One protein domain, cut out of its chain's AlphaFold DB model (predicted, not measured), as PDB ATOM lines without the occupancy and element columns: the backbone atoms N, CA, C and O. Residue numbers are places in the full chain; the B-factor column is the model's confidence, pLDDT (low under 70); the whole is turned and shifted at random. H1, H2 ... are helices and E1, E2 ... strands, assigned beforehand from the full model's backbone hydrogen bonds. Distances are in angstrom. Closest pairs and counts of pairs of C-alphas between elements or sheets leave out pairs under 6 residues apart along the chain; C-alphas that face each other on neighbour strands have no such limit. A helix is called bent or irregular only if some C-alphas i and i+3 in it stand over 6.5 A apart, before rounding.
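AT A GLANCE: This is residues 32 to 200 and 211 to 258 of the 298 residues of an uncharacterized protein of Rhizobium sp. BK381 (UniProt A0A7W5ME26). A strongly twisted sheet is folded on itself: the long paired strands E2 and E4, with E1 and E7 at their sides, make one wing, and E5, E6 and E3 make a smaller wing that crosses it, joined where the bent E4 meets E5, with E3 coming back close to E2. Helices H5, H6 and H7 cluster at one end of the long axis, H1 and H2 sit at the other, H4 packs on one face of the sheet, and H10 lies on the opposite face, beside the strands and over none of them. The printed part has 217 residues with ten named helices and seven named strands, in the order E1 E2 H1 H2 H3 E3 H4 E4 H5 H6 H7 E5 H8 H9 E6 H10 E7. The sheet is branched and mixed, with E4 and E5 its parallel pair, and the class is mixed, helices and strands. The whole is compact, with a radius of gyration of the C-alphas of 16.4 A and spans of 52 by 37 by 34 A.

IN THESE COORDINATES: Find C-alpha 34 at (143.614, 147.417, 126.332), where E1 begins and runs to 37. E2, residues 43 to 55, is 30.9 A long and bends by 79 degrees at residue 47. Then come the short H1, 56 to 59, H2, 65 to 68, and H3, 73 to 77, followed by E3, 91 to 94. H4, 97 to 106, spans 14.2 A. Look for E4 from C-alpha 114 at (124.636, 145.447, 104.708) to residue 128, 29.0 A, with a bend of 105 degrees at residue 125. H5, 132 to 142, spans 15.8 A, H6, 150 to 158, 12.1 A, and H7, 166 to 177, 16.3 A. E5 is 182 to 186, H8 188 to 192, H9 211 to 223 at 17.9 A, E6 226 to 230 and H10 233 to 239. E7, 240 to 245, ends at C-alpha 245 at (124.141, 148.719, 114.337).

HOW THE PARTS SIT: Start at the hairpin of E1 and E2, antiparallel, with N 36 and O 45 at 3.0 A. On the other side of E2 lies E4, antiparallel, with N 50 and O 119 at 2.8 A. On the other side of E4 from E2 are E7, antiparallel, N 120 and O 242 at 2.9 A, and E5, parallel, N 184 and O 127 at 2.9 A. E4, H5, H6, H7 and E5 form a strand-helix-strand unit, two parallel neighbour strands with helices between. E6 is antiparallel to E5, N 185 and O 227 at 2.8 A, and to E3, N 93 and O 228 at 2.9 A. The closest C-alphas of E2 and E3, Ser 51 and Ala 94, are 5.2 A apart. H4 has a height over the sheet of 5.7 A and only just lies over E3, with 3 C-alphas falling on it; H10, on the opposite face, has a height of 8.0 A and lies over none of the strands. H5 touches H7, closest at C-alphas 138 and 171, 6.0 A, about perpendicular at 89 degrees. H6 touches H5 at C-alphas 150 and 132, 6.4 A, about perpendicular at 73 degrees. H7 touches H6 with residues 167 to 168 alone, C-alphas 168 and 157 being 6.2 A apart. H2 touches H10 at C-alphas 66 and 237, 5.8 A, and H8 touches H4 at C-alphas 189 and 102, 5.7 A. H1, H2, H5, H6, H7 and H9 only graze the sheet, while H3 and H8 are not on it. In H3, H4 and H6 to H10 every O i to N i+4 pair is within hydrogen-bond range, in H5 6 of 7, and H1 and H2 are too short for such a pair.

THE WHOLE: The two C-alphas farthest apart, Gly 61 and Tyr 147, are 52.2 A apart. Residues 201 to 210 are not printed, and C-alphas 200 and 211 stand 25.8 A apart across that cut. Of the links printed whole, H3 to E3 is long, 13 residues. Residues 246 to 258 hold no named element, yet 251 to 252 pair antiparallel with 242 to 243 of E7. The mean pLDDT of the printed part is 85.7; under 70 are residues 85 to 86, 145 to 147, 149, 151, 196 to 200 and 211 to 221.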
ATOM      1  N   GLY A  32     144.098 152.417 121.285       82.50
ATOM      2  CA  GLY A  32     142.665 152.361 121.593       82.50
ATOM      3  C   GLY A  32     142.149 150.995 122.059       82.50
ATOM      4  O   GLY A  32     140.940 150.855 122.227       82.50
ATOM      5  N   PHE A  33     143.035 150.019 122.277       90.25
ATOM      6  CA  PHE A  33     142.714 148.729 122.883       90.25
ATOM      7  C   PHE A  33     143.542 148.502 124.143       90.25
ATOM      8  O   PHE A  33     144.740 148.781 124.184       90.25
ATOM      9  N   GLU A  34     142.910 147.931 125.162       90.38
ATOM     10  CA  GLU A  34     143.614 147.417 126.332       90.38
ATOM     11  C   GLU A  34     144.125 146.014 125.996       90.38
ATOM     12  O   GLU A  34     143.341 145.125 125.654       90.38
ATOM     13  N   CYS A  35     145.446 145.829 126.044       87.50
ATOM     14  CA  CYS A  35     146.105 144.572 125.696       87.50
ATOM     15  C   CYS A  35     146.965 144.090 126.863       87.50
ATOM     16  O   CYS A  35     147.844 144.816 127.325       87.50
ATOM     17  N   GLN A  36     146.749 142.856 127.310       90.25
ATOM     18  CA  GLN A  36     147.516 142.242 128.398       90.25
ATOM     19  C   GLN A  36     147.956 140.833 128.004       90.25
ATOM     20  O   GLN A  36     147.343 140.199 127.148       90.25
ATOM     21  N   SER A  37     149.051 140.342 128.583       86.75
ATOM     22  CA  SER A  37     149.443 138.937 128.420       86.75
ATOM     23  C   SER A  37     148.402 138.027 129.072       86.75
ATOM     24  O   SER A  37     147.917 138.337 130.156       86.75
ATOM     25  N   SER A  38     148.087 136.905 128.429       88.88
ATOM     26  CA  SER A  38     147.139 135.918 128.950       88.88
ATOM     27  C   SER A  38     147.850 134.622 129.373       88.88
ATOM     28  O   SER A  38     149.073 134.504 129.314       88.88
ATOM     29  N   SER A  39     147.075 133.668 129.884       88.06
ATOM     30  CA  SER A  39     147.545 132.417 130.491       88.06
ATOM     31  C   SER A  39     148.183 131.427 129.509       88.06
ATOM     32  O   SER A  39     148.934 130.552 129.938       88.06
ATOM     33  N   LEU A  40     147.896 131.544 128.209       92.31
ATOM     34  CA  LEU A  40     148.484 130.693 127.175       92.31
ATOM     35  C   LEU A  40     149.698 131.364 126.533       92.31
ATOM     36  O   LEU A  40     149.779 132.588 126.427       92.31
ATOM     37  N   ASP A  41     150.635 130.554 126.051       91.75
ATOM     38  CA  ASP A  41     151.835 131.075 125.403       91.75
ATOM     39  C   ASP A  41     151.487 131.911 124.160       91.75
ATOM     40  O   ASP A  41     150.596 131.544 123.392       91.75
ATOM     41  N   HIS A  42     152.160 133.047 123.975       93.25
ATOM     42  CA  HIS A  42     151.864 134.028 122.919       93.25
ATOM     43  C   HIS A  42     150.386 134.458 122.809       93.25
ATOM     44  O   HIS A  42     149.928 134.885 121.742       93.25
ATOM     45  N   SER A  43     149.624 134.345 123.901       94.50
ATOM     46  CA  SER A  43     148.244 134.816 123.952       94.50
ATOM     47  C   SER A  43     148.122 136.190 124.597       94.50
ATOM     48  O   SER A  43     148.885 136.560 125.496       94.50
ATOM     49  N   ARG A  44     147.124 136.946 124.143       93.56
ATOM     50  CA  ARG A  44     146.743 138.238 124.709       93.56
ATOM     51  C   ARG A  44     145.280 138.227 125.137       93.56
ATOM     52  O   ARG A  44     144.450 137.571 124.504       93.56
ATOM     53  N   SER A  45     144.980 138.994 126.176       95.31
ATOM     54  CA  SER A  45     143.644 139.531 126.415       95.31
ATOM     55  C   SER A  45     143.539 140.873 125.689       95.31
ATOM     56  O   SER A  45     144.461 141.684 125.782       95.31
ATOM     57  N   ILE A  46     142.462 141.086 124.937       94.88
ATOM     58  CA  ILE A  46     142.252 142.260 124.084       94.88
ATOM     59  C   ILE A  46     140.846 142.799 124.333       94.88
ATOM     60  O   ILE A  46     139.859 142.092 124.120       94.88
ATOM     61  N   GLN A  47     140.758 144.063 124.736       96.62
ATOM     62  CA  GLN A  47     139.498 144.740 125.022       96.62
ATOM     63  C   GLN A  47     139.376 146.048 124.242       96.62
ATOM     64  O   GLN A  47     140.310 146.849 124.195       96.62
ATOM     65  N   GLY A  48     138.203 146.270 123.648       96.38
ATOM     66  CA  GLY A  48     137.899 147.475 122.884       96.38
ATOM     67  C   GLY A  48     136.654 147.330 122.014       96.38
ATOM     68  O   GLY A  48     135.808 146.464 122.246       96.38
ATOM     69  N   VAL A  49     136.543 148.200 121.006       96.81
ATOM     70  CA  VAL A  49     135.434 148.184 120.044       96.81
ATOM     71  C   VAL A  49     135.867 147.488 118.765       96.81
ATOM     72  O   VAL A  49     136.751 147.957 118.052       96.81
ATOM     73  N   PHE A  50     135.193 146.391 118.462       97.19
ATOM     74  CA  PHE A  50     135.400 145.573 117.282       97.19
ATOM     75  C   PHE A  50     134.319 145.873 116.248       97.19
ATOM     76  O   PHE A  50     133.161 146.100 116.593       97.19
ATOM     77  N   SER A  51     134.684 145.862 114.972       96.44
ATOM     78  CA  SER A  51     133.817 146.260 113.866       96.44
ATOM     79  C   SER A  51     133.669 145.139 112.849       96.44
ATOM     80  O   SER A  51     134.635 144.455 112.513       96.44
ATOM     81  N   ARG A  52     132.475 144.982 112.286       95.19
ATOM     82  CA  ARG A  52     132.246 144.113 111.128       95.19
ATOM     83  C   ARG A  52     131.044 144.577 110.325       95.19
ATOM     84  O   ARG A  52     130.168 145.258 110.842       95.19
ATOM     85  N   TRP A  53     130.977 144.131 109.081       94.31
ATOM     86  CA  TRP A  53     129.745 144.200 108.311       94.31
ATOM     87  C   TRP A  53     128.952 142.900 108.457       94.31
ATOM     88  O   TRP A  53     129.512 141.823 108.701       94.31
ATOM     89  N   HIS A  54     127.636 143.022 108.368       91.75
ATOM     90  CA  HIS A  54     126.690 141.919 108.418       91.75
ATOM     91  C   HIS A  54     125.639 142.101 107.328       91.75
ATOM     92  O   HIS A  54     125.302 143.236 106.999       91.75
ATOM     93  N   ASP A  55     125.080 141.012 106.804       89.12
ATOM     94  CA  ASP A  55     123.901 141.111 105.945       89.12
ATOM     95  C   ASP A  55     122.755 141.762 106.716       89.12
ATOM     96  O   ASP A  55     122.463 141.382 107.855       89.12
ATOM     97  N   LYS A  56     122.105 142.752 106.098       88.69
ATOM     98  CA  LYS A  56     121.066 143.539 106.765       88.69
ATOM     99  C   LYS A  56     119.896 142.671 107.209       88.69
ATOM    100  O   LYS A  56     119.348 142.916 108.273       88.69
ATOM    101  N   GLU A  57     119.563 141.638 106.434       85.56
ATOM    102  CA  GLU A  57     118.508 140.662 106.746       85.56
ATOM    103  C   GLU A  57     118.717 139.963 108.094       85.56
ATOM    104  O   GLU A  57     117.750 139.693 108.806       85.56
ATOM    105  N   ASP A  58     119.973 139.725 108.472       82.62
ATOM    106  CA  ASP A  58     120.317 139.068 109.729       82.62
ATOM    107  C   ASP A  58     120.208 140.009 110.939       82.62
ATOM    108  O   ASP A  58     120.117 139.513 112.057       82.62
ATOM    109  N   VAL A  59     120.178 141.335 110.741       82.06
ATOM    110  CA  VAL A  59     120.043 142.347 111.813       82.06
ATOM    111  C   VAL A  59     118.668 143.032 111.840       82.06
ATOM    112  O   VAL A  59     118.443 143.921 112.661       82.06
ATOM    113  N   ILE A  60     117.732 142.653 110.957       76.19
ATOM    114  CA  ILE A  60     116.391 143.261 110.926       76.19
ATOM    115  C   ILE A  60     115.689 143.064 112.272       76.19
ATOM    116  O   ILE A  60     115.537 141.940 112.754       76.19
ATOM    117  N   GLY A  61     115.176 144.169 112.821       70.88
ATOM    118  CA  GLY A  61     114.391 144.169 114.054       70.88
ATOM    119  C   GLY A  61     115.230 144.041 115.323       70.88
ATOM    120  O   GLY A  61     114.686 143.593 116.327       70.88
ATOM    121  N   ASP A  62     116.517 144.399 115.256       72.94
ATOM    122  CA  ASP A  62     117.464 144.389 116.376       72.94
ATOM    123  C   ASP A  62     117.467 143.044 117.121       72.94
ATOM    124  O   ASP A  62     117.142 142.967 118.311       72.94
ATOM    125  N   PRO A  63     117.776 141.938 116.419       81.81
ATOM    126  CA  PRO A  63     117.748 140.629 117.036       81.81
ATOM    127  C   PRO A  63     118.789 140.553 118.157       81.81
ATOM    128  O   PRO A  63     119.828 141.213 118.100       81.81
ATOM    129  N   PRO A  64     118.555 139.695 119.161       85.38
ATOM    130  CA  PRO A  64     119.508 139.522 120.243       85.38
ATOM    131  C   PRO A  64     120.863 139.060 119.694       85.38
ATOM    132  O   PRO A  64     120.921 138.235 118.778       85.38
ATOM    133  N   LEU A  65     121.947 139.555 120.298       89.81
ATOM    134  CA  LEU A  65     123.328 139.357 119.843       89.81
ATOM    135  C   LEU A  65     123.643 137.894 119.487       89.81
ATOM    136  O   LEU A  65     124.213 137.621 118.433       89.81
ATOM    137  N   TRP A  66     123.231 136.940 120.328       90.38
ATOM    138  CA  TRP A  66     123.501 135.512 120.119       90.38
ATOM    139  C   TRP A  66     122.990 134.995 118.764       90.38
ATOM    140  O   TRP A  66     123.574 134.075 118.195       90.38
ATOM    141  N   ARG A  67     121.923 135.592 118.217       89.19
ATOM    142  CA  ARG A  67     121.351 135.202 116.924       89.19
ATOM    143  C   ARG A  67     122.222 135.662 115.756       89.19
ATOM    144  O   ARG A  67     122.327 134.930 114.776       89.19
ATOM    145  N   LEU A  68     122.876 136.820 115.879       88.38
ATOM    146  CA  LEU A  68     123.817 137.348 114.879       88.38
ATOM    147  C   LEU A  68     125.061 136.465 114.738       88.38
ATOM    148  O   LEU A  68     125.643 136.345 113.662       88.38
ATOM    149  N   PHE A  69     125.464 135.828 115.835       89.81
ATOM    150  CA  PHE A  69     126.681 135.022 115.902       89.81
ATOM    151  C   PHE A  69     126.384 133.545 116.123       89.81
ATOM    152  O   PHE A  69     127.222 132.833 116.662       89.81
ATOM    153  N   MET A  70     125.206 133.059 115.738       88.75
ATOM    154  CA  MET A  70     124.847 131.657 115.924       88.75
ATOM    155  C   MET A  70     125.709 130.742 115.044       88.75
ATOM    156  O   MET A  70     125.934 131.018 113.866       88.75
ATOM    157  N   ASP A  71     126.148 129.618 115.607       88.56
ATOM    158  CA  ASP A  71     126.949 128.595 114.926       88.56
ATOM    159  C   ASP A  71     126.069 127.677 114.041       88.56
ATOM    160  O   ASP A  71     125.967 126.468 114.245       88.56
ATOM    161  N   ASP A  72     125.373 128.260 113.065       88.31
ATOM    162  CA  ASP A  72     124.404 127.560 112.213       88.31
ATOM    163  C   ASP A  72     125.043 126.795 111.027       88.31
ATOM    164  O   ASP A  72     126.258 126.779 110.826       88.31
ATOM    165  N   GLU A  73     124.224 126.119 110.209       87.38
ATOM    166  CA  GLU A  73     124.719 125.409 109.012       87.38
ATOM    167  C   GLU A  73     125.445 126.336 108.021       87.38
ATOM    168  O   GLU A  73     126.380 125.885 107.361       87.38
ATOM    169  N   ARG A  74     125.080 127.628 107.937       85.25
ATOM    170  CA  ARG A  74     125.779 128.581 107.061       85.25
ATOM    171  C   ARG A  74     127.223 128.727 107.529       85.25
ATOM    172  O   ARG A  74     128.133 128.562 106.718       85.25
ATOM    173  N   LYS A  75     127.439 128.909 108.838       83.69
ATOM    174  CA  LYS A  75     128.775 128.992 109.456       83.69
ATOM    175  C   LYS A  75     129.609 127.724 109.285       83.69
ATOM    176  O   LYS A  75     130.804 127.800 109.029       83.69
ATOM    177  N   TRP A  76     128.989 126.552 109.365       81.69
ATOM    178  CA  TRP A  76     129.684 125.277 109.142       81.69
ATOM    179  C   TRP A  76     129.991 124.971 107.670       81.69
ATOM    180  O   TRP A  76     130.836 124.110 107.385       81.69
ATOM    181  N   SER A  77     129.272 125.615 106.748       80.62
ATOM    182  CA  SER A  77     129.460 125.484 105.300       80.62
ATOM    183  C   SER A  77     130.430 126.514 104.714       80.62
ATOM    184  O   SER A  77     131.019 126.262 103.665       80.62
ATOM    185  N   ALA A  78     130.612 127.651 105.389       79.94
ATOM    186  CA  ALA A  78     131.546 128.690 104.987       79.94
ATOM    187  C   ALA A  78     132.994 128.301 105.327       79.94
ATOM    188  O   ALA A  78     133.255 127.592 106.297       79.94
ATOM    189  N   GLN A  79     133.946 128.794 104.534       74.75
ATOM    190  CA  GLN A  79     135.372 128.696 104.834       74.75
ATOM    191  C   GLN A  79     135.878 130.074 105.263       74.75
ATOM    192  O   GLN A  79     135.817 131.023 104.482       74.75
ATOM    193  N   GLY A  80     136.373 130.177 106.495       80.75
ATOM    194  CA  GLY A  80     137.046 131.368 107.004       80.75
ATOM    195  C   GLY A  80     138.547 131.135 107.130       80.75
ATOM    196  O   GLY A  80     138.994 130.015 107.379       80.75
ATOM    197  N   ARG A  81     139.346 132.202 107.021       86.38
ATOM    198  CA  ARG A  81     140.776 132.111 107.343       86.38
ATOM    199  C   ARG A  81     140.947 131.725 108.809       86.38
ATOM    200  O   ARG A  81     140.296 132.303 109.673       86.38
ATOM    201  N   PHE A  82     141.832 130.764 109.072       87.31
ATOM    202  CA  PHE A  82     142.024 130.140 110.390       87.31
ATOM    203  C   PHE A  82     140.803 129.398 110.938       87.31
ATOM    204  O   PHE A  82     140.804 128.930 112.072       87.31
ATOM    205  N   ALA A  83     139.763 129.271 110.130       77.56
ATOM    206  CA  ALA A  83     138.496 128.687 110.492       77.56
ATOM    207  C   ALA A  83     137.982 127.909 109.268       77.56
ATOM    208  O   ALA A  83     136.925 128.178 108.699       77.56
ATOM    209  N   GLY A  84     138.844 127.011 108.781       70.00
ATOM    210  CA  GLY A  84     138.639 126.282 107.538       70.00
ATOM    211  C   GLY A  84     137.439 125.342 107.585       70.00
ATOM    212  O   GLY A  84     136.853 125.119 108.638       70.00
ATOM    213  N   LYS A  85     137.134 124.694 106.454       66.81
ATOM    214  CA  LYS A  85     135.956 123.816 106.265       66.81
ATOM    215  C   LYS A  85     135.774 122.707 107.308       66.81
ATOM    216  O   LYS A  85     134.727 122.082 107.349       66.81
ATOM    217  N   ASP A  86     136.794 122.392 108.093       69.75
ATOM    218  CA  ASP A  86     136.777 121.313 109.080       69.75
ATOM    219  C   ASP A  86     136.469 121.807 110.507       69.75
ATOM    220  O   ASP A  86     136.210 121.020 111.412       69.75
ATOM    221  N   ILE A  87     136.453 123.117 110.716       73.69
ATOM    222  CA  ILE A  87     136.040 123.765 111.958       73.69
ATOM    223  C   ILE A  87     134.914 124.747 111.630       73.69
ATOM    224  O   ILE A  87     134.607 124.989 110.465       73.69
ATOM    225  N   ASN A  88     134.211 125.239 112.646       77.38
ATOM    226  CA  ASN A  88     133.270 126.330 112.416       77.38
ATOM    227  C   ASN A  88     134.059 127.520 111.848       77.38
ATOM    228  O   ASN A  88     135.150 127.787 112.352       77.38
ATOM    229  N   CYS A  89     133.523 128.218 110.838       71.56
ATOM    230  CA  CYS A  89     134.205 129.332 110.173       71.56
ATOM    231  C   CYS A  89     134.507 130.541 111.072       71.56
ATOM    232  O   CYS A  89     135.100 131.521 110.618       71.56
ATOM    233  N   GLY A  90     134.103 130.478 112.340       82.50
ATOM    234  CA  GLY A  90     134.399 131.472 113.345       82.50
ATOM    235  C   GLY A  90     133.638 132.776 113.127       82.50
ATOM    236  O   GLY A  90     132.868 132.982 112.177       82.50
ATOM    237  N   HIS A  91     133.866 133.682 114.063       91.69
ATOM    238  CA  HIS A  91     133.240 134.989 114.128       91.69
ATOM    239  C   HIS A  91     134.310 136.044 113.968       91.69
ATOM    240  O   HIS A  91     135.080 136.336 114.882       91.69
ATOM    241  N   TYR A  92     134.369 136.564 112.754       92.12
ATOM    242  CA  TYR A  92     135.346 137.549 112.352       92.12
ATOM    243  C   TYR A  92     134.938 138.962 112.791       92.12
ATOM    244  O   TYR A  92     133.781 139.362 112.614       92.12
ATOM    245  N   PHE A  93     135.918 139.727 113.275       95.06
ATOM    246  CA  PHE A  93     135.853 141.174 113.439       95.06
ATOM    247  C   PHE A  93     137.167 141.829 113.019       95.06
ATOM    248  O   PHE A  93     138.244 141.251 113.139       95.06
ATOM    249  N   ALA A  94     137.081 143.080 112.598       95.62
ATOM    250  CA  ALA A  94     138.224 143.963 112.482       95.62
ATOM    251  C   ALA A  94     138.351 144.846 113.730       95.62
ATOM    252  O   ALA A  94     137.352 145.168 114.376       95.62
ATOM    253  N   LEU A  95     139.563 145.308 114.031       95.00
ATOM    254  CA  LEU A  95     139.797 146.286 115.101       95.00
ATOM    255  C   LEU A  95     139.604 147.741 114.626       95.00
ATOM    256  O   LEU A  95     139.763 148.684 115.402       95.00
ATOM    257  N   SER A  96     139.248 147.942 113.353       93.19
ATOM    258  CA  SER A  96     138.891 149.250 112.805       93.19
ATOM    259  C   SER A  96     137.786 149.167 111.741       93.19
ATOM    260  O   SER A  96     137.696 148.174 111.010       93.19
ATOM    261  N   PRO A  97     136.989 150.241 111.560       93.69
ATOM    262  CA  PRO A  97     136.012 150.328 110.470       93.69
ATOM    263  C   PRO A  97     136.642 150.189 109.078       93.69
ATOM    264  O   PRO A  97     136.041 149.609 108.176       93.69
ATOM    265  N   LYS A  98     137.872 150.689 108.905       92.44
ATOM    266  CA  LYS A  98     138.641 150.595 107.655       92.44
ATOM    267  C   LYS A  98     138.940 149.137 107.297       92.44
ATOM    268  O   LYS A  98     138.663 148.720 106.174       92.44
ATOM    269  N   ALA A  99     139.467 148.360 108.243       91.44
ATOM    270  CA  ALA A  99     139.724 146.937 108.033       91.44
ATOM    271  C   ALA A  99     138.416 146.146 107.834       91.44
ATOM    272  O   ALA A  99     138.347 145.309 106.934       91.44
ATOM    273  N   ALA A 100     137.345 146.478 108.567       94.44
ATOM    274  CA  ALA A 100     136.027 145.871 108.365       94.44
ATOM    275  C   ALA A 100     135.489 146.105 106.944       94.44
ATOM    276  O   ALA A 100     135.019 145.169 106.299       94.44
ATOM    277  N   LEU A 101     135.570 147.343 106.443       92.88
ATOM    278  CA  LEU A 101     135.141 147.693 105.089       92.88
ATOM    279  C   LEU A 101     135.965 146.958 104.028       92.88
ATOM    280  O   LEU A 101     135.405 146.485 103.043       92.88
ATOM    281  N   SER A 102     137.276 146.828 104.237       90.38
ATOM    282  CA  SER A 102     138.141 146.133 103.284       90.38
ATOM    283  C   SER A 102     137.814 144.644 103.158       90.38
ATOM    284  O   SER A 102     137.934 144.106 102.058       90.38
ATOM    285  N   GLU A 103     137.413 143.972 104.240       90.56
ATOM    286  CA  GLU A 103     136.887 142.604 104.139       90.56
ATOM    287  C   GLU A 103     135.520 142.571 103.460       90.56
ATOM    288  O   GLU A 103     135.311 141.752 102.576       90.56
ATOM    289  N   ALA A 104     134.597 143.468 103.822       90.62
ATOM    290  CA  ALA A 104     133.264 143.492 103.215       90.62
ATOM    291  C   ALA A 104     133.337 143.652 101.688       90.62
ATOM    292  O   ALA A 104     132.682 142.918 100.950       90.62
ATOM    293  N   GLN A 105     134.208 144.544 101.211       89.56
ATOM    294  CA  GLN A 105     134.495 144.708  99.786       89.56
ATOM    295  C   GLN A 105     135.097 143.445  99.158       89.56
ATOM    296  O   GLN A 105     134.758 143.114  98.025       89.56
ATOM    297  N   HIS A 106     135.957 142.727  99.887       86.12
ATOM    298  CA  HIS A 106     136.558 141.477  99.421       86.12
ATOM    299  C   HIS A 106     135.579 140.322  99.286       86.12
ATOM    300  O   HIS A 106     135.732 139.496  98.393       86.12
ATOM    301  N   TYR A 107     134.564 140.272 100.137       84.19
ATOM    302  CA  TYR A 107     133.475 139.311 100.007       84.19
ATOM    303  C   TYR A 107     132.338 139.824  99.115       84.19
ATOM    304  O   TYR A 107     131.256 139.245  99.123       84.19
ATOM    305  N   GLU A 108     132.578 140.899  98.351       87.19
ATOM    306  CA  GLU A 108     131.628 141.494  97.400       87.19
ATOM    307  C   GLU A 108     130.269 141.829  98.035       87.19
ATOM    308  O   GLU A 108     129.224 141.847  97.374       87.19
ATOM    309  N   MET A 109     130.290 142.126  99.337       87.25
ATOM    310  CA  MET A 109     129.106 142.503 100.086       87.25
ATOM    311  C   MET A 109     128.540 143.799  99.508       87.25
ATOM    312  O   MET A 109     129.240 144.808  99.390       87.25
ATOM    313  N   GLN A 110     127.256 143.771  99.160       89.56
ATOM    314  CA  GLN A 110     126.531 144.955  98.712       89.56
ATOM    315  C   GLN A 110     126.277 145.833  99.938       89.56
ATOM    316  O   GLN A 110     125.398 145.531 100.744       89.56
ATOM    317  N   ILE A 111     127.086 146.878 100.115       88.69
ATOM    318  CA  ILE A 111     127.112 147.699 101.334       88.69
ATOM    319  C   ILE A 111     125.748 148.358 101.599       88.69
ATOM    320  O   ILE A 111     125.354 148.525 102.748       88.69
ATOM    321  N   GLU A 112     124.979 148.659 100.553       88.00
ATOM    322  CA  GLU A 112     123.597 149.143 100.629       88.00
ATOM    323  C   GLU A 112     122.613 148.153 101.286       88.00
ATOM    324  O   GLU A 112     121.610 148.572 101.870       88.00
ATOM    325  N   ASN A 113     122.918 146.855 101.222       90.06
ATOM    326  CA  ASN A 113     122.155 145.754 101.815       90.06
ATOM    327  C   ASN A 113     122.874 145.150 103.027       90.06
ATOM    328  O   ASN A 113     122.498 144.077 103.506       90.06
ATOM    329  N   ALA A 114     123.896 145.834 103.529       92.56
ATOM    330  CA  ALA A 114     124.636 145.447 104.708       92.56
ATOM    331  C   ALA A 114     124.318 146.390 105.869       92.56
ATOM    332  O   ALA A 114     123.787 147.487 105.692       92.56
ATOM    333  N   ALA A 115     124.662 145.943 107.065       93.12
ATOM    334  CA  ALA A 115     124.621 146.726 108.277       93.12
ATOM    335  C   ALA A 115     125.996 146.708 108.942       93.12
ATOM    336  O   ALA A 115     126.670 145.671 108.996       93.12
ATOM    337  N   PHE A 116     126.420 147.863 109.442       95.00
ATOM    338  CA  PHE A 116     127.680 148.004 110.151       95.00
ATOM    339  C   PHE A 116     127.468 147.719 111.634       95.00
ATOM    340  O   PHE A 116     126.765 148.458 112.319       95.00
ATOM    341  N   VAL A 117     128.075 146.643 112.131       95.19
ATOM    342  CA  VAL A 117     127.961 146.202 113.521       95.19
ATOM    343  C   VAL A 117     129.241 146.539 114.271       95.19
ATOM    344  O   VAL A 117     130.344 146.173 113.855       95.19
ATOM    345  N   GLU A 118     129.079 147.180 115.421       96.25
ATOM    346  CA  GLU A 118     130.150 147.422 116.381       96.25
ATOM    347  C   GLU A 118     129.846 146.709 117.696       96.25
ATOM    348  O   GLU A 118     128.719 146.752 118.189       96.25
ATOM    349  N   ALA A 119     130.858 146.066 118.268       96.88
ATOM    350  CA  ALA A 119     130.768 145.317 119.512       96.88
ATOM    351  C   ALA A 119     131.855 145.786 120.481       96.88
ATOM    352  O   ALA A 119     133.040 145.754 120.162       96.88
ATOM    353  N   ASP A 120     131.444 146.220 121.666       97.81
ATOM    354  CA  ASP A 120     132.331 146.532 122.786       97.81
ATOM    355  C   ASP A 120     132.534 145.241 123.583       97.81
ATOM    356  O   ASP A 120     131.586 144.725 124.186       97.81
ATOM    357  N   ALA A 121     133.735 144.672 123.501       97.88
ATOM    358  CA  ALA A 121     134.015 143.316 123.957       97.88
ATOM    359  C   ALA A 121     135.384 143.200 124.631       97.88
ATOM    360  O   ALA A 121     136.282 144.012 124.402       97.88
ATOM    361  N   SER A 122     135.539 142.149 125.435       97.50
ATOM    362  CA  SER A 122     136.815 141.734 126.019       97.50
ATOM    363  C   SER A 122     137.041 140.257 125.735       97.50
ATOM    364  O   SER A 122     136.264 139.409 126.174       97.50
ATOM    365  N   PHE A 123     138.077 139.956 124.956       97.31
ATOM    366  CA  PHE A 123     138.432 138.596 124.574       97.31
ATOM    367  C   PHE A 123     139.741 138.188 125.241       97.31
ATOM    368  O   PHE A 123     140.726 138.914 125.173       97.31
ATOM    369  N   ASP A 124     139.765 137.005 125.841       96.62
ATOM    370  CA  ASP A 124     140.945 136.381 126.431       96.62
ATOM    371  C   ASP A 124     141.476 135.211 125.578       96.62
ATOM    372  O   ASP A 124     140.790 134.718 124.676       96.62
ATOM    373  N   LYS A 125     142.706 134.760 125.862       96.44
ATOM    374  CA  LYS A 125     143.368 133.609 125.217       96.44
ATOM    375  C   LYS A 125     143.424 133.718 123.690       96.44
ATOM    376  O   LYS A 125     143.235 132.732 122.972       96.44
ATOM    377  N   ILE A 126     143.698 134.920 123.186       96.94
ATOM    378  CA  ILE A 126     143.798 135.191 121.752       96.94
ATOM    379  C   ILE A 126     145.235 134.995 121.296       96.94
ATOM    380  O   ILE A 126     146.122 135.731 121.726       96.94
ATOM    381  N   LEU A 127     145.474 134.018 120.420       96.06
ATOM    382  CA  LEU A 127     146.788 133.807 119.814       96.06
ATOM    383  C   LEU A 127     147.144 135.011 118.945       96.06
ATOM    384  O   LEU A 127     146.442 135.325 117.980       96.06
ATOM    385  N   ASN A 128     148.248 135.674 119.273       93.50
ATOM    386  CA  ASN A 128     148.620 136.919 118.626       93.50
ATOM    387  C   ASN A 128     149.591 136.713 117.456       93.50
ATOM    388  O   ASN A 128     150.791 136.938 117.587       93.50
ATOM    389  N   LEU A 129     149.079 136.357 116.276       91.69
ATOM    390  CA  LEU A 129     149.890 136.183 115.063       91.69
ATOM    391  C   LEU A 129     150.413 137.500 114.469       91.69
ATOM    392  O   LEU A 129     151.083 137.483 113.436       91.69
ATOM    393  N   THR A 130     150.161 138.645 115.102       86.62
ATOM    394  CA  THR A 130     150.857 139.887 114.735       86.62
ATOM    395  C   THR A 130     152.295 139.911 115.274       86.62
ATOM    396  O   THR A 130     153.134 140.636 114.746       86.62
ATOM    397  N   GLU A 131     152.637 139.029 116.222       85.81
ATOM    398  CA  GLU A 131     153.998 138.860 116.745       85.81
ATOM    399  C   GLU A 131     154.795 137.787 115.968       85.81
ATOM    400  O   GLU A 131     154.293 136.673 115.771       85.81
ATOM    401  N   PRO A 132     156.061 138.053 115.583       85.31
ATOM    402  CA  PRO A 132     156.911 137.077 114.892       85.31
ATOM    403  C   PRO A 132     157.052 135.738 115.622       85.31
ATOM    404  O   PRO A 132     156.878 134.679 115.018       85.31
ATOM    405  N   ALA A 133     157.298 135.770 116.935       88.12
ATOM    406  CA  ALA A 133     157.480 134.561 117.735       88.12
ATOM    407  C   ALA A 133     156.210 133.688 117.775       88.12
ATOM    408  O   ALA A 133     156.292 132.468 117.635       88.12
ATOM    409  N   ALA A 134     155.032 134.313 117.863       90.81
ATOM    410  CA  ALA A 134     153.755 133.610 117.835       90.81
ATOM    411  C   ALA A 134     153.502 132.931 116.480       90.81
ATOM    412  O   ALA A 134     153.084 131.773 116.434       90.81
ATOM    413  N   ARG A 135     153.799 133.626 115.370       90.19
ATOM    414  CA  ARG A 135     153.700 133.051 114.018       90.19
ATOM    415  C   ARG A 135     154.629 131.865 113.833       90.19
ATOM    416  O   ARG A 135     154.199 130.842 113.309       90.19
ATOM    417  N   ARG A 136     155.878 131.996 114.280       89.38
ATOM    418  CA  ARG A 136     156.870 130.922 114.228       89.38
ATOM    419  C   ARG A 136     156.398 129.692 114.995       89.38
ATOM    420  O   ARG A 136     156.345 128.613 114.416       89.38
ATOM    421  N   ARG A 137     155.945 129.870 116.239       90.44
ATOM    422  CA  ARG A 137     155.374 128.788 117.051       90.44
ATOM    423  C   ARG A 137     154.198 128.106 116.351       90.44
ATOM    424  O   ARG A 137     154.151 126.883 116.287       90.44
ATOM    425  N   ALA A 138     153.253 128.884 115.824       91.75
ATOM    426  CA  ALA A 138     152.088 128.343 115.130       91.75
ATOM    427  C   ALA A 138     152.481 127.556 113.868       91.75
ATOM    428  O   ALA A 138     151.915 126.498 113.607       91.75
ATOM    429  N   TYR A 139     153.467 128.044 113.113       89.69
ATOM    430  CA  TYR A 139     154.003 127.371 111.931       89.69
ATOM    431  C   TYR A 139     154.684 126.042 112.284       89.69
ATOM    432  O   TYR A 139     154.374 125.010 111.692       89.69
ATOM    433  N   GLU A 140     155.571 126.046 113.278       89.00
ATOM    434  CA  GLU A 140     156.282 124.850 113.751       89.00
ATOM    435  C   GLU A 140     155.329 123.811 114.356       89.00
ATOM    436  O   GLU A 140     155.573 122.611 114.265       89.00
ATOM    437  N   ALA A 141     154.210 124.247 114.937       89.25
ATOM    438  CA  ALA A 141     153.210 123.342 115.488       89.25
ATOM    439  C   ALA A 141     152.443 122.542 114.422       89.25
ATOM    440  O   ALA A 141     151.890 121.485 114.733       89.25
ATOM    441  N   VAL A 142     152.378 123.042 113.182       88.00
ATOM    442  CA  VAL A 142     151.556 122.443 112.116       88.00
ATOM    443  C   VAL A 142     152.353 121.975 110.904       88.00
ATOM    444  O   VAL A 142     151.780 121.332 110.025       88.00
ATOM    445  N   THR A 143     153.656 122.258 110.858       81.81
ATOM    446  CA  THR A 143     154.563 121.868 109.774       81.81
ATOM    447  C   THR A 143     155.750 121.067 110.306       81.81
ATOM    448  O   THR A 143     156.169 121.234 111.445       81.81
ATOM    449  N   GLU A 144     156.327 120.203 109.470       73.31
ATOM    450  CA  GLU A 144     157.552 119.457 109.811       73.31
ATOM    451  C   GLU A 144     158.833 120.292 109.579       73.31
ATOM    452  O   GLU A 144     159.937 119.881 109.938       73.31
ATOM    453  N   ALA A 145     158.701 121.483 108.987       66.81
ATOM    454  CA  ALA A 145     159.814 122.360 108.654       66.81
ATOM    455  C   ALA A 145     160.175 123.267 109.841       66.81
ATOM    456  O   ALA A 145     159.509 124.261 110.110       66.81
ATOM    457  N   SER A 146     161.290 122.975 110.510       61.69
ATOM    458  CA  SER A 146     161.741 123.717 111.697       61.69
ATOM    459  C   SER A 146     162.480 125.030 111.399       61.69
ATOM    460  O   SER A 146     162.912 125.713 112.323       61.69
ATOM    461  N   TYR A 147     162.700 125.389 110.126       64.44
ATOM    462  CA  TYR A 147     163.419 126.619 109.788       64.44
ATOM    463  C   TYR A 147     162.915 127.273 108.498       64.44
ATOM    464  O   TYR A 147     163.325 126.934 107.386       64.44
ATOM    465  N   ARG A 148     162.042 128.267 108.660       74.94
ATOM    466  CA  ARG A 148     161.701 129.247 107.625       74.94
ATOM    467  C   ARG A 148     162.006 130.652 108.138       74.94
ATOM    468  O   ARG A 148     162.018 130.897 109.345       74.94
ATOM    469  N   ALA A 149     162.286 131.563 107.210       69.81
ATOM    470  CA  ALA A 149     162.410 132.977 107.537       69.81
ATOM    471  C   ALA A 149     161.055 133.507 108.032       69.81
ATOM    472  O   ALA A 149     160.018 133.120 107.492       69.81
ATOM    473  N   ASP A 150     161.053 134.409 109.018       75.19
ATOM    474  CA  ASP A 150     159.806 134.980 109.558       75.19
ATOM    475  C   ASP A 150     158.975 135.676 108.475       75.19
ATOM    476  O   ASP A 150     157.747 135.668 108.533       75.19
ATOM    477  N   THR A 151     159.647 136.204 107.449       69.00
ATOM    478  CA  THR A 151     159.019 136.814 106.276       69.00
ATOM    479  C   THR A 151     158.167 135.847 105.478       69.00
ATOM    480  O   THR A 151     157.041 136.180 105.124       69.00
ATOM    481  N   PHE A 152     158.664 134.631 105.265       74.06
ATOM    482  CA  PHE A 152     157.903 133.576 104.611       74.06
ATOM    483  C   PHE A 152     156.673 133.205 105.443       74.06
ATOM    484  O   PHE A 152     155.565 133.138 104.928       74.06
ATOM    485  N   ILE A 153     156.843 133.015 106.754       77.81
ATOM    486  CA  ILE A 153     155.727 132.636 107.629       77.81
ATOM    487  C   ILE A 153     154.664 133.743 107.643       77.81
ATOM    488  O   ILE A 153     153.475 133.456 107.555       77.81
ATOM    489  N   ALA A 154     155.077 135.007 107.730       77.75
ATOM    490  CA  ALA A 154     154.153 136.132 107.706       77.75
ATOM    491  C   ALA A 154     153.372 136.229 106.385       77.75
ATOM    492  O   ALA A 154     152.167 136.477 106.427       77.75
ATOM    493  N   GLU A 155     154.020 135.979 105.243       74.69
ATOM    494  CA  GLU A 155     153.355 135.889 103.938       74.69
ATOM    495  C   GLU A 155     152.264 134.817 103.945       74.69
ATOM    496  O   GLU A 155     151.117 135.115 103.617       74.69
ATOM    497  N   GLU A 156     152.585 133.600 104.383       77.06
ATOM    498  CA  GLU A 156     151.610 132.508 104.397       77.06
ATOM    499  C   GLU A 156     150.391 132.825 105.277       77.06
ATOM    500  O   GLU A 156     149.255 132.485 104.939       77.06
ATOM    501  N   MET A 157     150.605 133.507 106.409       80.19
ATOM    502  CA  MET A 157     149.517 133.896 107.314       80.19
ATOM    503  C   MET A 157     148.669 135.036 106.735       80.19
ATOM    504  O   MET A 157     147.449 135.064 106.934       80.19
ATOM    505  N   ALA A 158     149.292 135.952 105.990       78.19
ATOM    506  CA  ALA A 158     148.643 137.091 105.352       78.19
ATOM    507  C   ALA A 158     148.196 136.815 103.906       78.19
ATOM    508  O   ALA A 158     147.745 137.745 103.254       78.19
ATOM    509  N   GLU A 159     148.302 135.579 103.408       76.81
ATOM    510  CA  GLU A 159     148.092 135.193 102.002       76.81
ATOM    511  C   GLU A 159     146.821 135.788 101.369       76.81
ATOM    512  O   GLU A 159     145.803 135.970 102.031       76.81
ATOM    513  N   GLU A 160     146.821 136.036 100.063       73.56
ATOM    514  CA  GLU A 160     145.723 136.722  99.377       73.56
ATOM    515  C   GLU A 160     144.453 135.862  99.192       73.56
ATOM    516  O   GLU A 160     143.374 136.389  98.920       73.56
ATOM    517  N   VAL A 161     144.520 134.546  99.389       77.81
ATOM    518  CA  VAL A 161     143.373 133.637  99.196       77.81
ATOM    519  C   VAL A 161     142.186 134.012 100.100       77.81
ATOM    520  O   VAL A 161     142.351 134.286 101.289       77.81
ATOM    521  N   THR A 162     140.965 134.036  99.556       74.12
ATOM    522  CA  THR A 162     139.747 134.487 100.260       74.12
ATOM    523  C   THR A 162     139.519 133.780 101.603       74.12
ATOM    524  O   THR A 162     139.526 134.434 102.646       74.12
ATOM    525  N   GLY A 163     139.430 132.450 101.595       75.12
ATOM    526  CA  GLY A 163     139.159 131.632 102.785       75.12
ATOM    527  C   GLY A 163     140.394 131.177 103.568       75.12
ATOM    528  O   GLY A 163     140.263 130.330 104.442       75.12
ATOM    529  N   GLY A 164     141.585 131.696 103.257       79.56
ATOM    530  CA  GLY A 164     142.847 131.175 103.794       79.56
ATOM    531  C   GLY A 164     143.390 129.965 103.023       79.56
ATOM    532  O   GLY A 164     142.900 129.609 101.953       79.56
ATOM    533  N   THR A 165     144.453 129.367 103.552       82.31
ATOM    534  CA  THR A 165     145.174 128.221 102.982       82.31
ATOM    535  C   THR A 165     145.093 127.008 103.906       82.31
ATOM    536  O   THR A 165     144.720 127.122 105.076       82.31
ATOM    537  N   SER A 166     145.533 125.843 103.422       82.31
ATOM    538  CA  SER A 166     145.704 124.652 104.264       82.31
ATOM    539  C   SER A 166     146.578 124.919 105.491       82.31
ATOM    540  O   SER A 166     146.317 124.363 106.556       82.31
ATOM    541  N   LEU A 167     147.581 125.800 105.377       85.25
ATOM    542  CA  LEU A 167     148.387 126.213 106.520       85.25
ATOM    543  C   LEU A 167     147.541 126.975 107.546       85.25
ATOM    544  O   LEU A 167     147.512 126.574 108.708       85.25
ATOM    545  N   THR A 168     146.843 128.043 107.141       88.69
ATOM    546  CA  THR A 168     146.039 128.835 108.088       88.69
ATOM    547  C   THR A 168     144.931 127.996 108.716       88.69
ATOM    548  O   THR A 168     144.673 128.121 109.909       88.69
ATOM    549  N   ASP A 169     144.325 127.083 107.954       87.00
ATOM    550  CA  ASP A 169     143.306 126.159 108.456       87.00
ATOM    551  C   ASP A 169     143.870 125.227 109.536       87.00
ATOM    552  O   ASP A 169     143.245 125.030 110.582       87.00
ATOM    553  N   ASN A 170     145.070 124.682 109.317       87.19
ATOM    554  CA  ASN A 170     145.744 123.836 110.299       87.19
ATOM    555  C   ASN A 170     146.173 124.624 111.539       87.19
ATOM    556  O   ASN A 170     146.015 124.117 112.648       87.19
ATOM    557  N   VAL A 171     146.641 125.867 111.380       91.25
ATOM    558  CA  VAL A 171     146.918 126.769 112.513       91.25
ATOM    559  C   VAL A 171     145.656 126.998 113.340       91.25
ATOM    560  O   VAL A 171     145.705 126.887 114.562       91.25
ATOM    561  N   GLY A 172     144.518 127.246 112.691       91.69
ATOM    562  CA  GLY A 172     143.222 127.375 113.351       91.69
ATOM    563  C   GLY A 172     142.837 126.148 114.176       91.69
ATOM    564  O   GLY A 172     142.529 126.251 115.363       91.69
ATOM    565  N   LYS A 173     142.928 124.959 113.567       88.75
ATOM    566  CA  LYS A 173     142.676 123.678 114.249       88.75
ATOM    567  C   LYS A 173     143.600 123.468 115.444       88.75
ATOM    568  O   LYS A 173     143.141 123.061 116.510       88.75
ATOM    569  N   TRP A 174     144.894 123.730 115.265       91.06
ATOM    570  CA  TRP A 174     145.883 123.611 116.328       91.06
ATOM    571  C   TRP A 174     145.603 124.591 117.472       91.06
ATOM    572  O   TRP A 174     145.668 124.189 118.634       91.06
ATOM    573  N   ALA A 175     145.239 125.838 117.164       93.19
ATOM    574  CA  ALA A 175     144.915 126.848 118.163       93.19
ATOM    575  C   ALA A 175     143.706 126.419 119.014       93.19
ATOM    576  O   ALA A 175     143.789 126.412 120.241       93.19
ATOM    577  N   ILE A 176     142.629 125.941 118.382       90.56
ATOM    578  CA  ILE A 176     141.470 125.382 119.099       90.56
ATOM    579  C   ILE A 176     141.897 124.204 119.986       90.56
ATOM    580  O   ILE A 176     141.572 124.166 121.171       90.56
ATOM    581  N   GLY A 177     142.655 123.248 119.435       88.50
ATOM    582  CA  GLY A 177     143.135 122.079 120.180       88.50
ATOM    583  C   GLY A 177     144.081 122.421 121.337       88.50
ATOM    584  O   GLY A 177     144.180 121.655 122.293       88.50
ATOM    585  N   SER A 178     144.737 123.579 121.269       91.44
ATOM    586  CA  SER A 178     145.639 124.101 122.300       91.44
ATOM    587  C   SER A 178     144.939 125.026 123.306       91.44
ATOM    588  O   SER A 178     145.596 125.560 124.197       91.44
ATOM    589  N   GLY A 179     143.619 125.207 123.191       92.81
ATOM    590  CA  GLY A 179     142.803 125.966 124.141       92.81
ATOM    591  C   GLY A 179     142.722 127.474 123.890       92.81
ATOM    592  O   GLY A 179     142.226 128.190 124.760       92.81
ATOM    593  N   TYR A 180     143.195 127.968 122.741       94.94
ATOM    594  CA  TYR A 180     142.988 129.365 122.352       94.94
ATOM    595  C   TYR A 180     141.533 129.588 121.922       94.94
ATOM    596  O   TYR A 180     140.926 128.733 121.276       94.94
ATOM    597  N   GLU A 181     140.994 130.766 122.227       95.25
ATOM    598  CA  GLU A 181     139.598 131.111 121.908       95.25
ATOM    599  C   GLU A 181     139.446 131.854 120.578       95.25
ATOM    600  O   GLU A 181     138.363 131.919 119.988       95.25
ATOM    601  N   GLY A 182     140.553 132.400 120.086       95.62
ATOM    602  CA  GLY A 182     140.604 133.109 118.828       95.62
ATOM    603  C   GLY A 182     142.025 133.422 118.391       95.62
ATOM    604  O   GLY A 182     143.001 133.115 119.080       95.62
ATOM    605  N   ILE A 183     142.127 134.043 117.223       95.56
ATOM    606  CA  ILE A 183     143.393 134.426 116.599       95.56
ATOM    607  C   ILE A 183     143.321 135.887 116.182       95.56
ATOM    608  O   ILE A 183     142.399 136.275 115.468       95.56
ATOM    609  N   LEU A 184     144.320 136.668 116.593       94.25
ATOM    610  CA  LEU A 184     144.579 138.014 116.092       94.25
ATOM    611  C   LEU A 184     145.616 137.935 114.969       94.25
ATOM    612  O   LEU A 184     146.669 137.325 115.145       94.25
ATOM    613  N   TYR A 185     145.340 138.552 113.826       91.75
ATOM    614  CA  TYR A 185     146.196 138.496 112.643       91.75
ATOM    615  C   TYR A 185     146.109 139.788 111.822       91.75
ATOM    616  O   TYR A 185     145.192 140.589 111.991       91.75
ATOM    617  N   PHE A 186     147.069 140.014 110.924       87.38
ATOM    618  CA  PHE A 186     147.054 141.180 110.035       87.38
ATOM    619  C   PHE A 186     145.861 141.157 109.087       87.38
ATOM    620  O   PHE A 186     145.498 140.088 108.610       87.38
ATOM    621  N   ALA A 187     145.292 142.320 108.759       87.62
ATOM    622  CA  ALA A 187     144.214 142.407 107.781       87.62
ATOM    623  C   ALA A 187     144.746 142.213 106.348       87.62
ATOM    624  O   ALA A 187     145.252 143.169 105.749       87.62
ATOM    625  N   PRO A 188     144.616 141.016 105.735       82.75
ATOM    626  CA  PRO A 188     145.269 140.731 104.458       82.75
ATOM    627  C   PRO A 188     144.710 141.609 103.332       82.75
ATOM    628  O   PRO A 188     145.416 141.956 102.391       82.75
ATOM    629  N   ARG A 189     143.444 142.033 103.436       83.88
ATOM    630  CA  ARG A 189     142.761 142.836 102.406       83.88
ATOM    631  C   ARG A 189     143.257 144.269 102.331       83.88
ATOM    632  O   ARG A 189     143.198 144.872 101.264       83.88
ATOM    633  N   LEU A 190     143.821 144.786 103.417       81.25
ATOM    634  CA  LEU A 190     144.483 146.086 103.403       81.25
ATOM    635  C   LEU A 190     145.892 146.012 102.801       81.25
ATOM    636  O   LEU A 190     146.348 146.994 102.218       81.25
ATOM    637  N   ILE A 191     146.542 144.847 102.878       76.81
ATOM    638  CA  ILE A 191     147.871 144.597 102.300       76.81
ATOM    639  C   ILE A 191     147.762 144.353 100.788       76.81
ATOM    640  O   ILE A 191     148.452 144.990  99.988       76.81
ATOM    641  N   TRP A 192     146.878 143.441 100.378       73.06
ATOM    642  CA  TRP A 192     146.767 142.983  98.986       73.06
ATOM    643  C   TRP A 192     145.750 143.764  98.151       73.06
ATOM    644  O   TRP A 192     145.802 143.756  96.916       73.06
ATOM    645  N   GLY A 193     144.857 144.481  98.828       70.62
ATOM    646  CA  GLY A 193     143.685 145.115  98.254       70.62
ATOM    647  C   GLY A 193     142.424 144.252  98.414       70.62
ATOM    648  O   GLY A 193     142.501 143.035  98.605       70.62
ATOM    649  N   PRO A 194     141.238 144.870  98.304       74.62
ATOM    650  CA  PRO A 194     139.968 144.202  98.553       74.62
ATOM    651  C   PRO A 194     139.460 143.392  97.352       74.62
ATOM    652  O   PRO A 194     138.341 142.922  97.380       74.62
ATOM    653  N   THR A 195     140.206 143.230  96.259       73.69
ATOM    654  CA  THR A 195     139.700 142.470  95.102       73.69
ATOM    655  C   THR A 195     139.692 140.970  95.402       73.69
ATOM    656  O   THR A 195     140.710 140.423  95.823       73.69
ATOM    657  N   THR A 196     138.566 140.294  95.162       61.00
ATOM    658  CA  THR A 196     138.441 138.833  95.264       61.00
ATOM    659  C   THR A 196     139.428 138.150  94.323       61.00
ATOM    660  O   THR A 196     139.525 138.511  93.146       61.00
ATOM    661  N   LYS A 197     140.165 137.146  94.810       63.53
ATOM    662  CA  LYS A 197     141.050 136.336  93.967       63.53
ATOM    663  C   LYS A 197     140.813 134.855  94.209       63.53
ATOM    664  O   LYS A 197     140.850 134.387  95.343       63.53
ATOM    665  N   ALA A 198     140.575 134.130  93.116       56.53
ATOM    666  CA  ALA A 198     140.515 132.675  93.122       56.53
ATOM    667  C   ALA A 198     141.886 132.081  93.484       56.53
ATOM    668  O   ALA A 198     142.914 132.739  93.306       56.53
ATOM    669  N   VAL A 199     141.893 130.831  93.960       55.34
ATOM    670  CA  VAL A 199     143.115 130.042  94.178       55.34
ATOM    671  C   VAL A 199     143.900 130.018  92.864       55.34
ATOM    672  O   VAL A 199     143.506 129.354  91.911       55.34
ATOM    673  N   ALA A 200     144.965 130.811  92.772       47.53
ATOM    674  CA  ALA A 200     145.829 130.816  91.605       47.53
ATOM    675  C   ALA A 200     146.895 129.736  91.803       47.53
ATOM    676  O   ALA A 200     147.711 129.840  92.714       47.53
ATOM    677  N   SER A 211     162.034 144.597 104.711       59.16
ATOM    678  CA  SER A 211     161.667 145.934 105.189       59.16
ATOM    679  C   SER A 211     160.188 146.266 104.980       59.16
ATOM    680  O   SER A 211     159.611 147.037 105.742       59.16
ATOM    681  N   LEU A 212     159.535 145.649 103.986       57.31
ATOM    682  CA  LEU A 212     158.104 145.822 103.762       57.31
ATOM    683  C   LEU A 212     157.294 145.136 104.865       57.31
ATOM    684  O   LEU A 212     156.253 145.655 105.250       57.31
ATOM    685  N   LEU A 213     157.759 143.995 105.386       61.00
ATOM    686  CA  LEU A 213     157.072 143.312 106.479       61.00
ATOM    687  C   LEU A 213     157.200 144.090 107.786       61.00
ATOM    688  O   LEU A 213     156.176 144.337 108.406       61.00
ATOM    689  N   GLU A 214     158.408 144.507 108.167       65.06
ATOM    690  CA  GLU A 214     158.621 145.340 109.362       65.06
ATOM    691  C   GLU A 214     157.760 146.609 109.302       65.06
ATOM    692  O   GLU A 214     157.042 146.930 110.248       65.06
ATOM    693  N   TYR A 215     157.716 147.258 108.132       65.19
ATOM    694  CA  TYR A 215     156.811 148.374 107.876       65.19
ATOM    695  C   TYR A 215     155.341 148.001 108.111       65.19
ATOM    696  O   TYR A 215     154.619 148.732 108.789       65.19
ATOM    697  N   TRP A 216     154.876 146.863 107.588       64.75
ATOM    698  CA  TRP A 216     153.505 146.416 107.816       64.75
ATOM    699  C   TRP A 216     153.232 146.094 109.280       64.75
ATOM    700  O   TRP A 216     152.138 146.407 109.729       64.75
ATOM    701  N   GLU A 217     154.171 145.527 110.036       69.44
ATOM    702  CA  GLU A 217     153.979 145.213 111.457       69.44
ATOM    703  C   GLU A 217     153.756 146.462 112.313       69.44
ATOM    704  O   GLU A 217     152.901 146.449 113.205       69.44
ATOM    705  N   ASP A 218     154.497 147.532 112.035       68.44
ATOM    706  CA  ASP A 218     154.383 148.798 112.760       68.44
ATOM    707  C   ASP A 218     153.144 149.578 112.318       68.44
ATOM    708  O   ASP A 218     152.346 150.030 113.143       68.44
ATOM    709  N   VAL A 219     152.918 149.671 111.008       65.75
ATOM    710  CA  VAL A 219     151.787 150.409 110.431       65.75
ATOM    711  C   VAL A 219     150.466 149.726 110.751       65.75
ATOM    712  O   VAL A 219     149.512 150.399 111.141       65.75
ATOM    713  N   THR A 220     150.378 148.397 110.656       67.69
ATOM    714  CA  THR A 220     149.109 147.722 110.959       67.69
ATOM    715  C   THR A 220     148.738 147.807 112.427       67.69
ATOM    716  O   THR A 220     147.559 148.005 112.727       67.69
ATOM    717  N   ARG A 221     149.707 147.736 113.347       69.62
ATOM    718  CA  ARG A 221     149.433 147.953 114.772       69.62
ATOM    719  C   ARG A 221     149.039 149.399 115.041       69.62
ATOM    720  O   ARG A 221     147.980 149.621 115.621       69.62
ATOM    721  N   ALA A 222     149.796 150.370 114.530       72.31
ATOM    722  CA  ALA A 222     149.501 151.793 114.706       72.31
ATOM    723  C   ALA A 222     148.117 152.198 114.158       72.31
ATOM    724  O   ALA A 222     147.424 153.023 114.757       72.31
ATOM    725  N   HIS A 223     147.680 151.596 113.047       74.81
ATOM    726  CA  HIS A 223     146.397 151.911 112.412       74.81
ATOM    727  C   HIS A 223     145.245 150.972 112.775       74.81
ATOM    728  O   HIS A 223     144.121 151.219 112.330       74.81
ATOM    729  N   ARG A 224     145.472 149.947 113.610       80.56
ATOM    730  CA  ARG A 224     144.486 148.887 113.896       80.56
ATOM    731  C   ARG A 224     144.014 148.174 112.620       80.56
ATOM    732  O   ARG A 224     142.846 147.799 112.489       80.56
ATOM    733  N   ASP A 225     144.923 147.985 111.668       87.00
ATOM    734  CA  ASP A 225     144.697 147.232 110.430       87.00
ATOM    735  C   ASP A 225     144.907 145.727 110.700       87.00
ATOM    736  O   ASP A 225     145.671 145.024 110.034       87.00
ATOM    737  N   VAL A 226     144.238 145.244 111.746       90.19
ATOM    738  CA  VAL A 226     144.301 143.872 112.241       90.19
ATOM    739  C   VAL A 226     142.898 143.338 112.469       90.19
ATOM    740  O   VAL A 226     141.932 144.071 112.708       90.19
ATOM    741  N   ASN A 227     142.828 142.023 112.409       93.62
ATOM    742  CA  ASN A 227     141.622 141.241 112.417       93.62
ATOM    743  C   ASN A 227     141.678 140.231 113.546       93.62
ATOM    744  O   ASN A 227     142.747 139.730 113.890       93.62
ATOM    745  N   ILE A 228     140.515 139.892 114.078       94.94
ATOM    746  CA  ILE A 228     140.348 138.829 115.050       94.94
ATOM    747  C   ILE A 228     139.287 137.851 114.558       94.94
ATOM    748  O   ILE A 228     138.245 138.246 114.035       94.94
ATOM    749  N   VAL A 229     139.547 136.562 114.736       94.56
ATOM    750  CA  VAL A 229     138.544 135.509 114.568       94.56
ATOM    751  C   VAL A 229     138.326 134.812 115.901       94.56
ATOM    752  O   VAL A 229     139.286 134.387 116.537       94.56
ATOM    753  N   ILE A 230     137.067 134.712 116.320       95.50
ATOM    754  CA  ILE A 230     136.650 134.008 117.537       95.50
ATOM    755  C   ILE A 230     136.001 132.683 117.150       95.50
ATOM    756  O   ILE A 230     135.096 132.655 116.319       95.50
ATOM    757  N   PHE A 231     136.438 131.575 117.740       92.00
ATOM    758  CA  PHE A 231     136.063 130.248 117.244       92.00
ATOM    759  C   PHE A 231     134.670 129.770 117.660       92.00
ATOM    760  O   PHE A 231     134.126 128.870 117.020       92.00
ATOM    761  N   ARG A 232     134.106 130.320 118.744       90.38
ATOM    762  CA  ARG A 232     132.894 129.785 119.387       90.38
ATOM    763  C   ARG A 232     131.871 130.882 119.659       90.38
ATOM    764  O   ARG A 232     132.198 131.898 120.271       90.38
ATOM    765  N   SER A 233     130.623 130.647 119.250       92.62
ATOM    766  CA  SER A 233     129.518 131.600 119.419       92.62
ATOM    767  C   SER A 233     129.232 131.944 120.880       92.62
ATOM    768  O   SER A 233     129.104 133.119 121.226       92.62
ATOM    769  N   ARG A 234     129.147 130.935 121.758       93.44
ATOM    770  CA  ARG A 234     128.819 131.148 123.179       93.44
ATOM    771  C   ARG A 234     129.909 131.931 123.899       93.44
ATOM    772  O   ARG A 234     129.588 132.874 124.610       93.44
ATOM    773  N   TYR A 235     131.175 131.606 123.637       95.38
ATOM    774  CA  TYR A 235     132.304 132.381 124.147       95.38
ATOM    775  C   TYR A 235     132.224 133.846 123.695       95.38
ATOM    776  O   TYR A 235     132.189 134.742 124.536       95.38
ATOM    777  N   LEU A 236     132.069 134.104 122.389       95.69
ATOM    778  CA  LEU A 236     131.866 135.462 121.868       95.69
ATOM    779  C   LEU A 236     130.708 136.173 122.571       95.69
ATOM    780  O   LEU A 236     130.842 137.316 123.002       95.69
ATOM    781  N   THR A 237     129.581 135.482 122.703       95.19
ATOM    782  CA  THR A 237     128.367 136.009 123.324       95.19
ATOM    783  C   THR A 237     128.589 136.321 124.803       95.19
ATOM    784  O   THR A 237     128.022 137.282 125.301       95.19
ATOM    785  N   SER A 238     129.445 135.586 125.511       97.00
ATOM    786  CA  SER A 238     129.811 135.909 126.896       97.00
ATOM    787  C   SER A 238     130.733 137.134 127.009       97.00
ATOM    788  O   SER A 238     130.697 137.848 128.008       97.00
ATOM    789  N   CYS A 239     131.523 137.412 125.969       97.69
ATOM    790  CA  CYS A 239     132.572 138.438 125.956       97.69
ATOM    791  C   CYS A 239     132.113 139.824 125.483       97.69
ATOM    792  O   CYS A 239     132.752 140.829 125.802       97.69
ATOM    793  N   VAL A 240     131.039 139.902 124.697       97.94
ATOM    794  CA  VAL A 240     130.507 141.176 124.192       97.94
ATOM    795  C   VAL A 240     129.632 141.813 125.263       97.94
ATOM    796  O   VAL A 240     128.599 141.259 125.623       97.94
ATOM    797  N   ARG A 241     130.000 142.999 125.747       97.69
ATOM    798  CA  ARG A 241     129.217 143.749 126.741       97.69
ATOM    799  C   ARG A 241     127.978 144.381 126.125       97.69
ATOM    800  O   ARG A 241     126.886 144.308 126.679       97.69
ATOM    801  N   ARG A 242     128.170 145.031 124.983       96.50
ATOM    802  CA  ARG A 242     127.137 145.776 124.264       96.50
ATOM    803  C   ARG A 242     127.499 145.876 122.792       96.50
ATOM    804  O   ARG A 242     128.666 145.748 122.421       96.50
ATOM    805  N   HIS A 243     126.502 146.128 121.964       95.81
ATOM    806  CA  HIS A 243     126.660 146.247 120.519       95.81
ATOM    807  C   HIS A 243     125.771 147.350 119.956       95.81
ATOM    808  O   HIS A 243     124.835 147.793 120.617       95.81
ATOM    809  N   ARG A 244     126.067 147.809 118.745       94.19
ATOM    810  CA  ARG A 244     125.199 148.716 117.990       94.19
ATOM    811  C   ARG A 244     125.287 148.426 116.502       94.19
ATOM    812  O   ARG A 244     126.285 147.878 116.032       94.19
ATOM    813  N   THR A 245     124.268 148.873 115.785       93.50
ATOM    814  CA  THR A 245     124.141 148.719 114.337       93.50
ATOM    815  C   THR A 245     123.991 150.095 113.695       93.50
ATOM    816  O   THR A 245     123.261 150.933 114.219       93.50
ATOM    817  N   ASP A 246     124.699 150.351 112.595       91.88
ATOM    818  CA  ASP A 246     124.614 151.571 111.775       91.88
ATOM    819  C   ASP A 246     124.739 152.885 112.574       91.88
ATOM    820  O   ASP A 246     124.052 153.872 112.310       91.88
ATOM    821  N   ASN A 247     125.643 152.912 113.560       90.38
ATOM    822  CA  ASN A 247     125.832 154.028 114.504       90.38
ATOM    823  C   ASN A 247     124.599 154.361 115.370       90.38
ATOM    824  O   ASN A 247     124.519 155.453 115.935       90.38
ATOM    825  N   GLY A 248     123.659 153.425 115.500       91.94
ATOM    826  CA  GLY A 248     122.532 153.510 116.419       91.94
ATOM    827  C   GLY A 248     122.942 153.502 117.902       91.94
ATOM    828  O   GLY A 248     124.134 153.524 118.242       91.94
ATOM    829  N   PRO A 249     121.959 153.489 118.819       94.19
ATOM    830  CA  PRO A 249     122.236 153.403 120.247       94.19
ATOM    831  C   PRO A 249     122.919 152.076 120.599       94.19
ATOM    832  O   PRO A 249     122.687 151.047 119.969       94.19
ATOM    833  N   TRP A 250     123.754 152.105 121.638       95.44
ATOM    834  CA  TRP A 250     124.311 150.885 122.211       95.44
ATOM    835  C   TRP A 250     123.219 150.076 122.912       95.44
ATOM    836  O   TRP A 250     122.466 150.619 123.719       95.44
ATOM    837  N   MET A 251     123.182 148.781 122.621       94.44
ATOM    838  CA  MET A 251     122.296 147.789 123.214       94.44
ATOM    839  C   MET A 251     123.114 146.826 124.069       94.44
ATOM    840  O   MET A 251     124.092 146.237 123.591       94.44
ATOM    841  N   ASP A 252     122.708 146.659 125.323       95.62
ATOM    842  CA  ASP A 252     123.362 145.745 126.255       95.62
ATOM    843  C   ASP A 252     123.115 144.287 125.859       95.62
ATOM    844  O   ASP A 252     122.048 143.914 125.370       95.62
ATOM    845  N   ASN A 253     124.127 143.449 126.063       95.06
ATOM    846  CA  ASN A 253     124.013 142.018 125.846       95.06
ATOM    847  C   ASN A 253     123.669 141.306 127.160       95.06
ATOM    848  O   ASN A 253     124.497 141.204 128.063       95.06
ATOM    849  N   GLU A 254     122.470 140.733 127.234       93.94
ATOM    850  CA  GLU A 254     121.970 140.013 128.413       93.94
ATOM    851  C   GLU A 254     122.798 138.779 128.804       93.94
ATOM    852  O   GLU A 254     122.630 138.241 129.900       93.94
ATOM    853  N   GLN A 255     123.643 138.287 127.899       95.81
ATOM    854  CA  GLN A 255     124.485 137.111 128.107       95.81
ATOM    855  C   GLN A 255     125.923 137.461 128.515       95.81
ATOM    856  O   GLN A 255     126.716 136.556 128.769       95.81
ATOM    857  N   PHE A 256     126.264 138.750 128.590       97.00
ATOM    858  CA  PHE A 256     127.601 139.197 128.970       97.00
ATOM    859  C   PHE A 256     128.009 138.663 130.351       97.00
ATOM    860  O   PHE A 256     127.252 138.759 131.317       97.00
ATOM    861  N   GLY A 257     129.220 138.109 130.442       96.81
ATOM    862  CA  GLY A 257     129.813 137.588 131.677       96.81
ATOM    863  C   GLY A 257     129.268 136.241 132.164       96.81
ATOM    864  O   GLY A 257     129.769 135.732 133.164       96.81
ATOM    865  N   LYS A 258     128.274 135.653 131.487       97.19
ATOM    866  CA  LYS A 258     127.755 134.322 131.831       97.19
ATOM    867  C   LYS A 258     128.688 133.220 131.344       97.19
ATOM    868  O   LYS A 258     129.294 133.345 130.280       97.19
TER     869      LYS A 258